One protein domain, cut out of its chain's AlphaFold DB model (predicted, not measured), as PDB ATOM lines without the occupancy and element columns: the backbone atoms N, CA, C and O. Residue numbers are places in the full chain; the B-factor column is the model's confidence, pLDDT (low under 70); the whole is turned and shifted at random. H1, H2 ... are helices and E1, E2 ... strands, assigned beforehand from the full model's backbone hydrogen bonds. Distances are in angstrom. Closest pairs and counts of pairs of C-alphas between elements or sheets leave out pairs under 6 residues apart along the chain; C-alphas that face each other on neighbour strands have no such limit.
ATOM      1  N   ILE A   3     152.646 186.622 141.751       74.56
ATOM      2  CA  ILE A   3     153.786 186.925 140.865       74.56
ATOM      3  C   ILE A   3     155.071 187.245 141.645       74.56
ATOM      4  O   ILE A   3     156.129 186.724 141.320       74.56
ATOM      5  N   VAL A   4     154.977 188.020 142.731       83.12
ATOM      6  CA  VAL A   4     156.140 188.377 143.568       83.12
ATOM      7  C   VAL A   4     156.759 187.148 144.251       83.12
ATOM      8  O   VAL A   4     157.978 187.038 144.348       83.12
ATOM      9  N   LYS A   5     155.931 186.185 144.679       82.81
ATOM     10  CA  LYS A   5     156.401 184.933 145.298       82.81
ATOM     11  C   LYS A   5     157.097 184.033 144.280       82.81
ATOM     12  O   LYS A   5     158.130 183.451 144.590       82.81
ATOM     13  N   VAL A   6     156.553 183.956 143.066       84.12
ATOM     14  CA  VAL A   6     157.152 183.191 141.964       84.12
ATOM     15  C   VAL A   6     158.501 183.791 141.570       84.12
ATOM     16  O   VAL A   6     159.482 183.061 141.462       84.12
ATOM     17  N   LEU A   7     158.588 185.117 141.443       88.00
ATOM     18  CA  LEU A   7     159.836 185.802 141.106       88.00
ATOM     19  C   LEU A   7     160.915 185.598 142.183       88.00
ATOM     20  O   LEU A   7     162.068 185.322 141.862       88.00
ATOM     21  N   SER A   8     160.528 185.671 143.461       85.69
ATOM     22  CA  SER A   8     161.421 185.401 144.594       85.69
ATOM     23  C   SER A   8     161.926 183.954 144.606       85.69
ATOM     24  O   SER A   8     163.114 183.732 144.838       85.69
ATOM     25  N   ALA A   9     161.068 182.977 144.298       80.62
ATOM     26  CA  ALA A   9     161.462 181.572 144.206       80.62
ATOM     27  C   ALA A   9     162.424 181.314 143.035       80.62
ATOM     28  O   ALA A   9     163.411 180.599 143.197       80.62
ATOM     29  N   ILE A  10     162.178 181.927 141.873       82.50
ATOM     30  CA  ILE A  10     163.077 181.837 140.712       82.50
ATOM     31  C   ILE A  10     164.443 182.437 141.052       82.50
ATOM     32  O   ILE A  10     165.467 181.803 140.802       82.50
ATOM     33  N   LEU A  11     164.470 183.613 141.684       81.81
ATOM     34  CA  LEU A  11     165.713 184.254 142.103       81.81
ATOM     35  C   LEU A  11     166.494 183.387 143.107       81.81
ATOM     36  O   LEU A  11     167.703 183.239 142.960       81.81
ATOM     37  N   ALA A  12     165.812 182.760 144.072       74.62
ATOM     38  CA  ALA A  12     166.433 181.851 145.039       74.62
ATOM     39  C   ALA A  12     167.003 180.572 144.397       74.62
ATOM     40  O   ALA A  12     168.043 180.074 144.819       74.62
ATOM     41  N   MET A  13     166.354 180.035 143.359       68.50
ATOM     42  CA  MET A  13     166.877 178.883 142.615       68.50
ATOM     43  C   MET A  13     168.114 179.248 141.786       68.50
ATOM     44  O   MET A  13     169.076 178.481 141.747       68.50
ATOM     45  N   LEU A  14     168.119 180.429 141.162       68.75
ATOM     46  CA  LEU A  14     169.266 180.923 140.395       68.75
ATOM     47  C   LEU A  14     170.485 181.173 141.296       68.75
ATOM     48  O   LEU A  14     171.597 180.785 140.939       68.75
ATOM     49  N   THR A  15     170.292 181.752 142.484       60.38
ATOM     50  CA  THR A  15     171.388 181.968 143.444       60.38
ATOM     51  C   THR A  15     171.904 180.661 144.042       60.38
ATOM     52  O   THR A  15     173.113 180.507 144.203       60.38
ATOM     53  N   LEU A  16     171.028 179.684 144.298       58.72
ATOM     54  CA  LEU A  16     171.431 178.353 144.762       58.72
ATOM     55  C   LEU A  16     172.288 177.615 143.722       58.72
ATOM     56  O   LEU A  16     173.249 176.941 144.089       58.72
ATOM     57  N   SER A  17     171.977 177.771 142.431       57.00
ATOM     58  CA  SER A  17     172.776 177.196 141.342       57.00
ATOM     59  C   SER A  17     174.157 177.846 141.212       57.00
ATOM     60  O   SER A  17     175.109 177.160 140.850       57.00
ATOM     61  N   ALA A  18     174.276 179.147 141.492       56.84
ATOM     62  CA  ALA A  18     175.543 179.877 141.417       56.84
ATOM     63  C   ALA A  18     176.465 179.619 142.625       56.84
ATOM     64  O   ALA A  18     177.674 179.791 142.523       56.84
ATOM     65  N   ALA A  19     175.908 179.183 143.760       56.41
ATOM     66  CA  ALA A  19     176.657 178.846 144.973       56.41
ATOM     67  C   ALA A  19     177.131 177.382 145.025       56.41
ATOM     68  O   ALA A  19     177.623 176.928 146.060       56.41
ATOM     69  N   ALA A  20     176.956 176.614 143.944       59.53
ATOM     70  CA  ALA A  20     177.453 175.251 143.885       59.53
ATOM     71  C   ALA A  20     178.987 175.276 143.928       59.53
ATOM     72  O   ALA A  20     179.635 175.603 142.943       59.53
ATOM     73  N   ASP A  21     179.553 174.932 145.086       64.88
ATOM     74  CA  ASP A  21     180.991 174.747 145.283       64.88
ATOM     75  C   ASP A  21     181.502 173.826 144.163       64.88
ATOM     76  O   ASP A  21     181.047 172.691 144.026       64.88
ATOM     77  N   HIS A  22     182.344 174.333 143.268       74.62
ATOM     78  CA  HIS A  22     182.764 173.579 142.081       74.62
ATOM     79  C   HIS A  22     184.037 172.768 142.323       74.62
ATOM     80  O   HIS A  22     184.407 171.945 141.485       74.62
ATOM     81  N   GLU A  23     184.679 172.984 143.465       82.88
ATOM     82  CA  GLU A  23     186.007 172.483 143.785       82.88
ATOM     83  C   GLU A  23     185.923 171.261 144.700       82.88
ATOM     84  O   GLU A  23     185.150 171.213 145.661       82.88
ATOM     85  N   VAL A  24     186.759 170.261 144.434       84.38
ATOM     86  CA  VAL A  24     186.951 169.150 145.369       84.38
ATOM     87  C   VAL A  24     187.849 169.630 146.500       84.38
ATOM     88  O   VAL A  24     188.859 170.282 146.252       84.38
ATOM     89  N   THR A  25     187.512 169.303 147.746       88.38
ATOM     90  CA  THR A  25     188.341 169.671 148.902       88.38
ATOM     91  C   THR A  25     188.931 168.425 149.553       88.38
ATOM     92  O   THR A  25     188.204 167.502 149.917       88.38
ATOM     93  N   LEU A  26     190.253 168.405 149.692       87.56
ATOM     94  CA  LEU A  26     191.007 167.405 150.442       87.56
ATOM     95  C   LEU A  26     191.235 167.909 151.865       87.56
ATOM     96  O   LEU A  26     191.584 169.076 152.026       87.56
ATOM     97  N   TYR A  27     191.093 167.038 152.858       91.00
ATOM     98  CA  TYR A  27     191.302 167.343 154.271       91.00
ATOM     99  C   TYR A  27     192.319 166.382 154.875       91.00
ATOM    100  O   TYR A  27     192.267 165.176 154.615       91.00
ATOM    101  N   ASN A  28     193.216 166.913 155.700       90.88
ATOM    102  CA  ASN A  28     194.213 166.089 156.373       90.88
ATOM    103  C   ASN A  28     193.597 165.221 157.481       90.88
ATOM    104  O   ASN A  28     194.042 164.099 157.702       90.88
ATOM    105  N   ASP A  29     192.533 165.705 158.126       92.31
ATOM    106  CA  ASP A  29     191.844 164.976 159.190       92.31
ATOM    107  C   ASP A  29     190.554 164.308 158.667       92.31
ATOM    108  O   ASP A  29     189.994 164.716 157.635       92.31
ATOM    109  N   PRO A  30     190.048 163.269 159.356       91.12
ATOM    110  CA  PRO A  30     188.725 162.716 159.080       91.12
ATOM    111  C   PRO A  30     187.605 163.743 159.334       91.12
ATOM    112  O   PRO A  30     187.810 164.799 159.933       91.12
ATOM    113  N   ASP A  31     186.396 163.425 158.866       94.25
ATOM    114  CA  ASP A  31     185.182 164.239 159.048       94.25
ATOM    115  C   ASP A  31     185.252 165.669 158.483       94.25
ATOM    116  O   ASP A  31     184.582 166.573 158.990       94.25
ATOM    117  N   TYR A  32     186.031 165.887 157.418       91.88
ATOM    118  CA  TYR A  32     186.194 167.185 156.749       91.88
ATOM    119  C   TYR A  32     186.807 168.272 157.650       91.88
ATOM    120  O   TYR A  32     186.383 169.431 157.620       91.88
ATOM    121  N   LYS A  33     187.789 167.896 158.478       93.06
ATOM    122  CA  LYS A  33     188.443 168.778 159.458       93.06
ATOM    123  C   LYS A  33     189.919 169.024 159.141       93.06
ATOM    124  O   LYS A  33     190.505 168.411 158.251       93.06
ATOM    125  N   GLY A  34     190.509 169.950 159.894       89.62
ATOM    126  CA  GLY A  34     191.933 170.251 159.822       89.62
ATOM    127  C   GLY A  34     192.328 171.049 158.587       89.62
ATOM    128  O   GLY A  34     191.521 171.756 157.978       89.62
ATOM    129  N   HIS A  35     193.607 170.946 158.230       90.19
ATOM    130  CA  HIS A  35     194.139 171.594 157.039       90.19
ATOM    131  C   HIS A  35     193.478 171.041 155.779       90.19
ATOM    132  O   HIS A  35     193.340 169.828 155.619       90.19
ATOM    133  N   SER A  36     193.101 171.948 154.876       88.75
ATOM    134  CA  SER A  36     192.401 171.594 153.647       88.75
ATOM    135  C   SER A  36     193.050 172.191 152.408       88.75
ATOM    136  O   SER A  36     193.542 173.321 152.439       88.75
ATOM    137  N   LYS A  37     192.971 171.468 151.291       86.38
ATOM    138  CA  LYS A  37     193.409 171.922 149.970       86.38
ATOM    139  C   LYS A  37     192.275 171.774 148.967       86.38
ATOM    140  O   LYS A  37     191.704 170.694 148.834       86.38
ATOM    141  N   LYS A  38     191.981 172.844 148.233       86.00
ATOM    142  CA  LYS A  38     191.002 172.820 147.147       86.00
ATOM    143  C   LYS A  38     191.654 172.424 145.825       86.00
ATOM    144  O   LYS A  38     192.786 172.817 145.540       86.00
ATOM    145  N   ILE A  39     190.940 171.630 145.040       79.19
ATOM    146  CA  ILE A  39     191.336 171.169 143.714       79.19
ATOM    147  C   ILE A  39     190.289 171.659 142.722       79.19
ATOM    148  O   ILE A  39     189.112 171.294 142.815       79.19
ATOM    149  N   SER A  40     190.749 172.469 141.771       75.06
ATOM    150  CA  SER A  40     189.920 172.941 140.667       75.06
ATOM    151  C   SER A  40     189.554 171.768 139.744       75.06
ATOM    152  O   SER A  40     190.420 170.932 139.454       75.06
ATOM    153  N   PRO A  41     188.299 171.674 139.270       68.81
ATOM    154  CA  PRO A  41     187.820 170.564 138.441       68.81
ATOM    155  C   PRO A  41     188.438 170.517 137.032       68.81
ATOM    156  O   PRO A  41     188.247 169.545 136.305       68.81
ATOM    157  N   ASP A  42     189.179 171.549 136.639       68.06
ATOM    158  CA  ASP A  42     189.557 171.826 135.248       68.06
ATOM    159  C   ASP A  42     190.576 170.830 134.673       68.06
ATOM    160  O   ASP A  42     190.810 170.809 133.463       68.06
ATOM    161  N   LYS A  43     191.215 170.010 135.520       58.47
ATOM    162  CA  LYS A  43     192.198 168.997 135.112       58.47
ATOM    163  C   LYS A  43     192.106 167.767 136.007       58.47
ATOM    164  O   LYS A  43     191.954 167.894 137.222       58.47
ATOM    165  N   CYS A  44     192.297 166.581 135.414       63.09
ATOM    166  CA  CYS A  44     192.715 165.391 136.159       63.09
ATOM    167  C   CYS A  44     194.020 165.738 136.880       63.09
ATOM    168  O   CYS A  44     195.103 165.706 136.299       63.09
ATOM    169  N   THR A  45     193.888 166.189 138.122       63.31
ATOM    170  CA  THR A  45     195.011 166.662 138.911       63.31
ATOM    171  C   THR A  45     195.648 165.432 139.520       63.31
ATOM    172  O   THR A  45     195.059 164.798 140.394       63.31
ATOM    173  N   GLU A  46     196.849 165.082 139.058       63.19
ATOM    174  CA  GLU A  46     197.696 164.180 139.832       63.19
ATOM    175  C   GLU A  46     197.879 164.816 141.210       63.19
ATOM    176  O   GLU A  46     198.491 165.884 141.338       63.19
ATOM    177  N   ILE A  47     197.340 164.175 142.248       64.50
ATOM    178  CA  ILE A  47     197.664 164.532 143.625       64.50
ATOM    179  C   ILE A  47     199.111 164.084 143.847       64.50
ATOM    180  O   ILE A  47     199.385 162.989 144.325       64.50
ATOM    181  N   LYS A  48     200.059 164.932 143.436       57.09
ATOM    182  CA  LYS A  48     201.479 164.792 143.762       57.09
ATOM    183  C   LYS A  48     201.671 165.302 145.181       57.09
ATOM    184  O   LYS A  48     201.900 166.487 145.407       57.09
ATOM    185  N   GLY A  49     201.475 164.414 146.137       58.06
ATOM    186  CA  GLY A  49     201.607 164.695 147.555       58.06
ATOM    187  C   GLY A  49     201.449 163.406 148.334       58.06
ATOM    188  O   GLY A  49     200.804 162.474 147.860       58.06
ATOM    189  N   ASP A  50     202.075 163.351 149.503       56.62
ATOM    190  CA  ASP A  50     202.026 162.196 150.388       56.62
ATOM    191  C   ASP A  50     200.565 161.990 150.841       56.62
ATOM    192  O   ASP A  50     200.106 162.569 151.824       56.62
ATOM    193  N   LEU A  51     199.808 161.168 150.100       65.94
ATOM    194  CA  LEU A  51     198.441 160.742 150.445       65.94
ATOM    195  C   LEU A  51     198.377 160.095 151.839       65.94
ATOM    196  O   LEU A  51     197.294 159.911 152.379       65.94
ATOM    197  N   LYS A  52     199.534 159.790 152.436       68.12
ATOM    198  CA  LYS A  52     199.691 159.332 153.818       68.12
ATOM    199  C   LYS A  52     198.998 160.221 154.848       68.12
ATOM    200  O   LYS A  52     198.638 159.712 155.901       68.12
ATOM    201  N   GLN A  53     198.834 161.517 154.574       74.56
ATOM    202  CA  GLN A  53     198.154 162.446 155.482       74.56
ATOM    203  C   GLN A  53     196.727 162.797 155.046       74.56
ATOM    204  O   GLN A  53     196.158 163.728 155.594       74.56
ATOM    205  N   LEU A  54     196.139 162.110 154.062       84.56
ATOM    206  CA  LEU A  54     194.770 162.392 153.635       84.56
ATOM    207  C   LEU A  54     193.760 161.677 154.544       84.56
ATOM    208  O   LEU A  54     193.675 160.450 154.527       84.56
ATOM    209  N   GLY A  55     192.967 162.441 155.296       89.25
ATOM    210  CA  GLY A  55     191.955 161.918 156.216       89.25
ATOM    211  C   GLY A  55     190.541 161.884 155.635       89.25
ATOM    212  O   GLY A  55     189.773 160.973 155.938       89.25
ATOM    213  N   SER A  56     190.173 162.846 154.780       91.06
ATOM    214  CA  SER A  56     188.865 162.848 154.110       91.06
ATOM    215  C   SER A  56     188.829 163.683 152.820       91.06
ATOM    216  O   SER A  56     189.652 164.570 152.596       91.06
ATOM    217  N   ILE A  57     187.862 163.389 151.938       88.62
ATOM    218  CA  ILE A  57     187.652 164.090 150.658       88.62
ATOM    219  C   ILE A  57     186.193 164.528 150.552       88.62
ATOM    220  O   ILE A  57     185.284 163.703 150.659       88.62
ATOM    221  N   LYS A  58     185.960 165.813 150.272       89.31
ATOM    222  CA  LYS A  58     184.636 166.367 149.980       89.31
ATOM    223  C   LYS A  58     184.493 166.624 148.484       89.31
ATOM    224  O   LYS A  58     185.142 167.513 147.936       89.31
ATOM    225  N   ILE A  59     183.613 165.855 147.848       85.94
ATOM    226  CA  ILE A  59     183.266 166.003 146.433       85.94
ATOM    227  C   ILE A  59     181.925 166.744 146.340       85.94
ATOM    228  O   ILE A  59     180.948 166.306 146.958       85.94
TER     229      ILE A  59
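AT A GLANCE: This is residues 3 to 59 of the 70 residues of an uncharacterized protein of Aspergillus steynii IBT 23096 (UniProt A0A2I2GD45). A small antiparallel sheet, E2 - E1 - E3, and the loop of residues 40 to 55 make a head, from which residues 3 to 20, with helix H1, stick out as an arm. The 57 printed residues have one named helix and three named strands, H1, E1, E2, E3, a mixed class. The whole is extended, radius of gyration of the C-alphas 16.9 A, spanning 55 by 25 by 12 A.

IN THESE COORDINATES: E1 is residues 24 to 29, E2 33 to 39 and E3 56 to 58, ending at C-alpha 58 (184.636, 166.367, 149.980). H1, residues 3 to 18, runs 22.9 A from C-alpha 3 at (153.786, 186.925, 140.865).

HOW THE PARTS SIT: E1 and E2 form an antiparallel hairpin at 152 degrees, with N 26 and O 37 within hydrogen-bond range at 2.8 A. E3 is antiparallel to E1 at 156 degrees, with N 58 and O 25 at 2.8 A. H1, with every O i to N i+4 pair within range, is not on the sheet.

THE WHOLE: The farthest C-alphas, Ile 3 and Lys 52, are 55.1 A apart. The printed part has no cut; E2 to E3 is a long link. pLDDT is under 70 at residues 13 to 21 and 41 to 52.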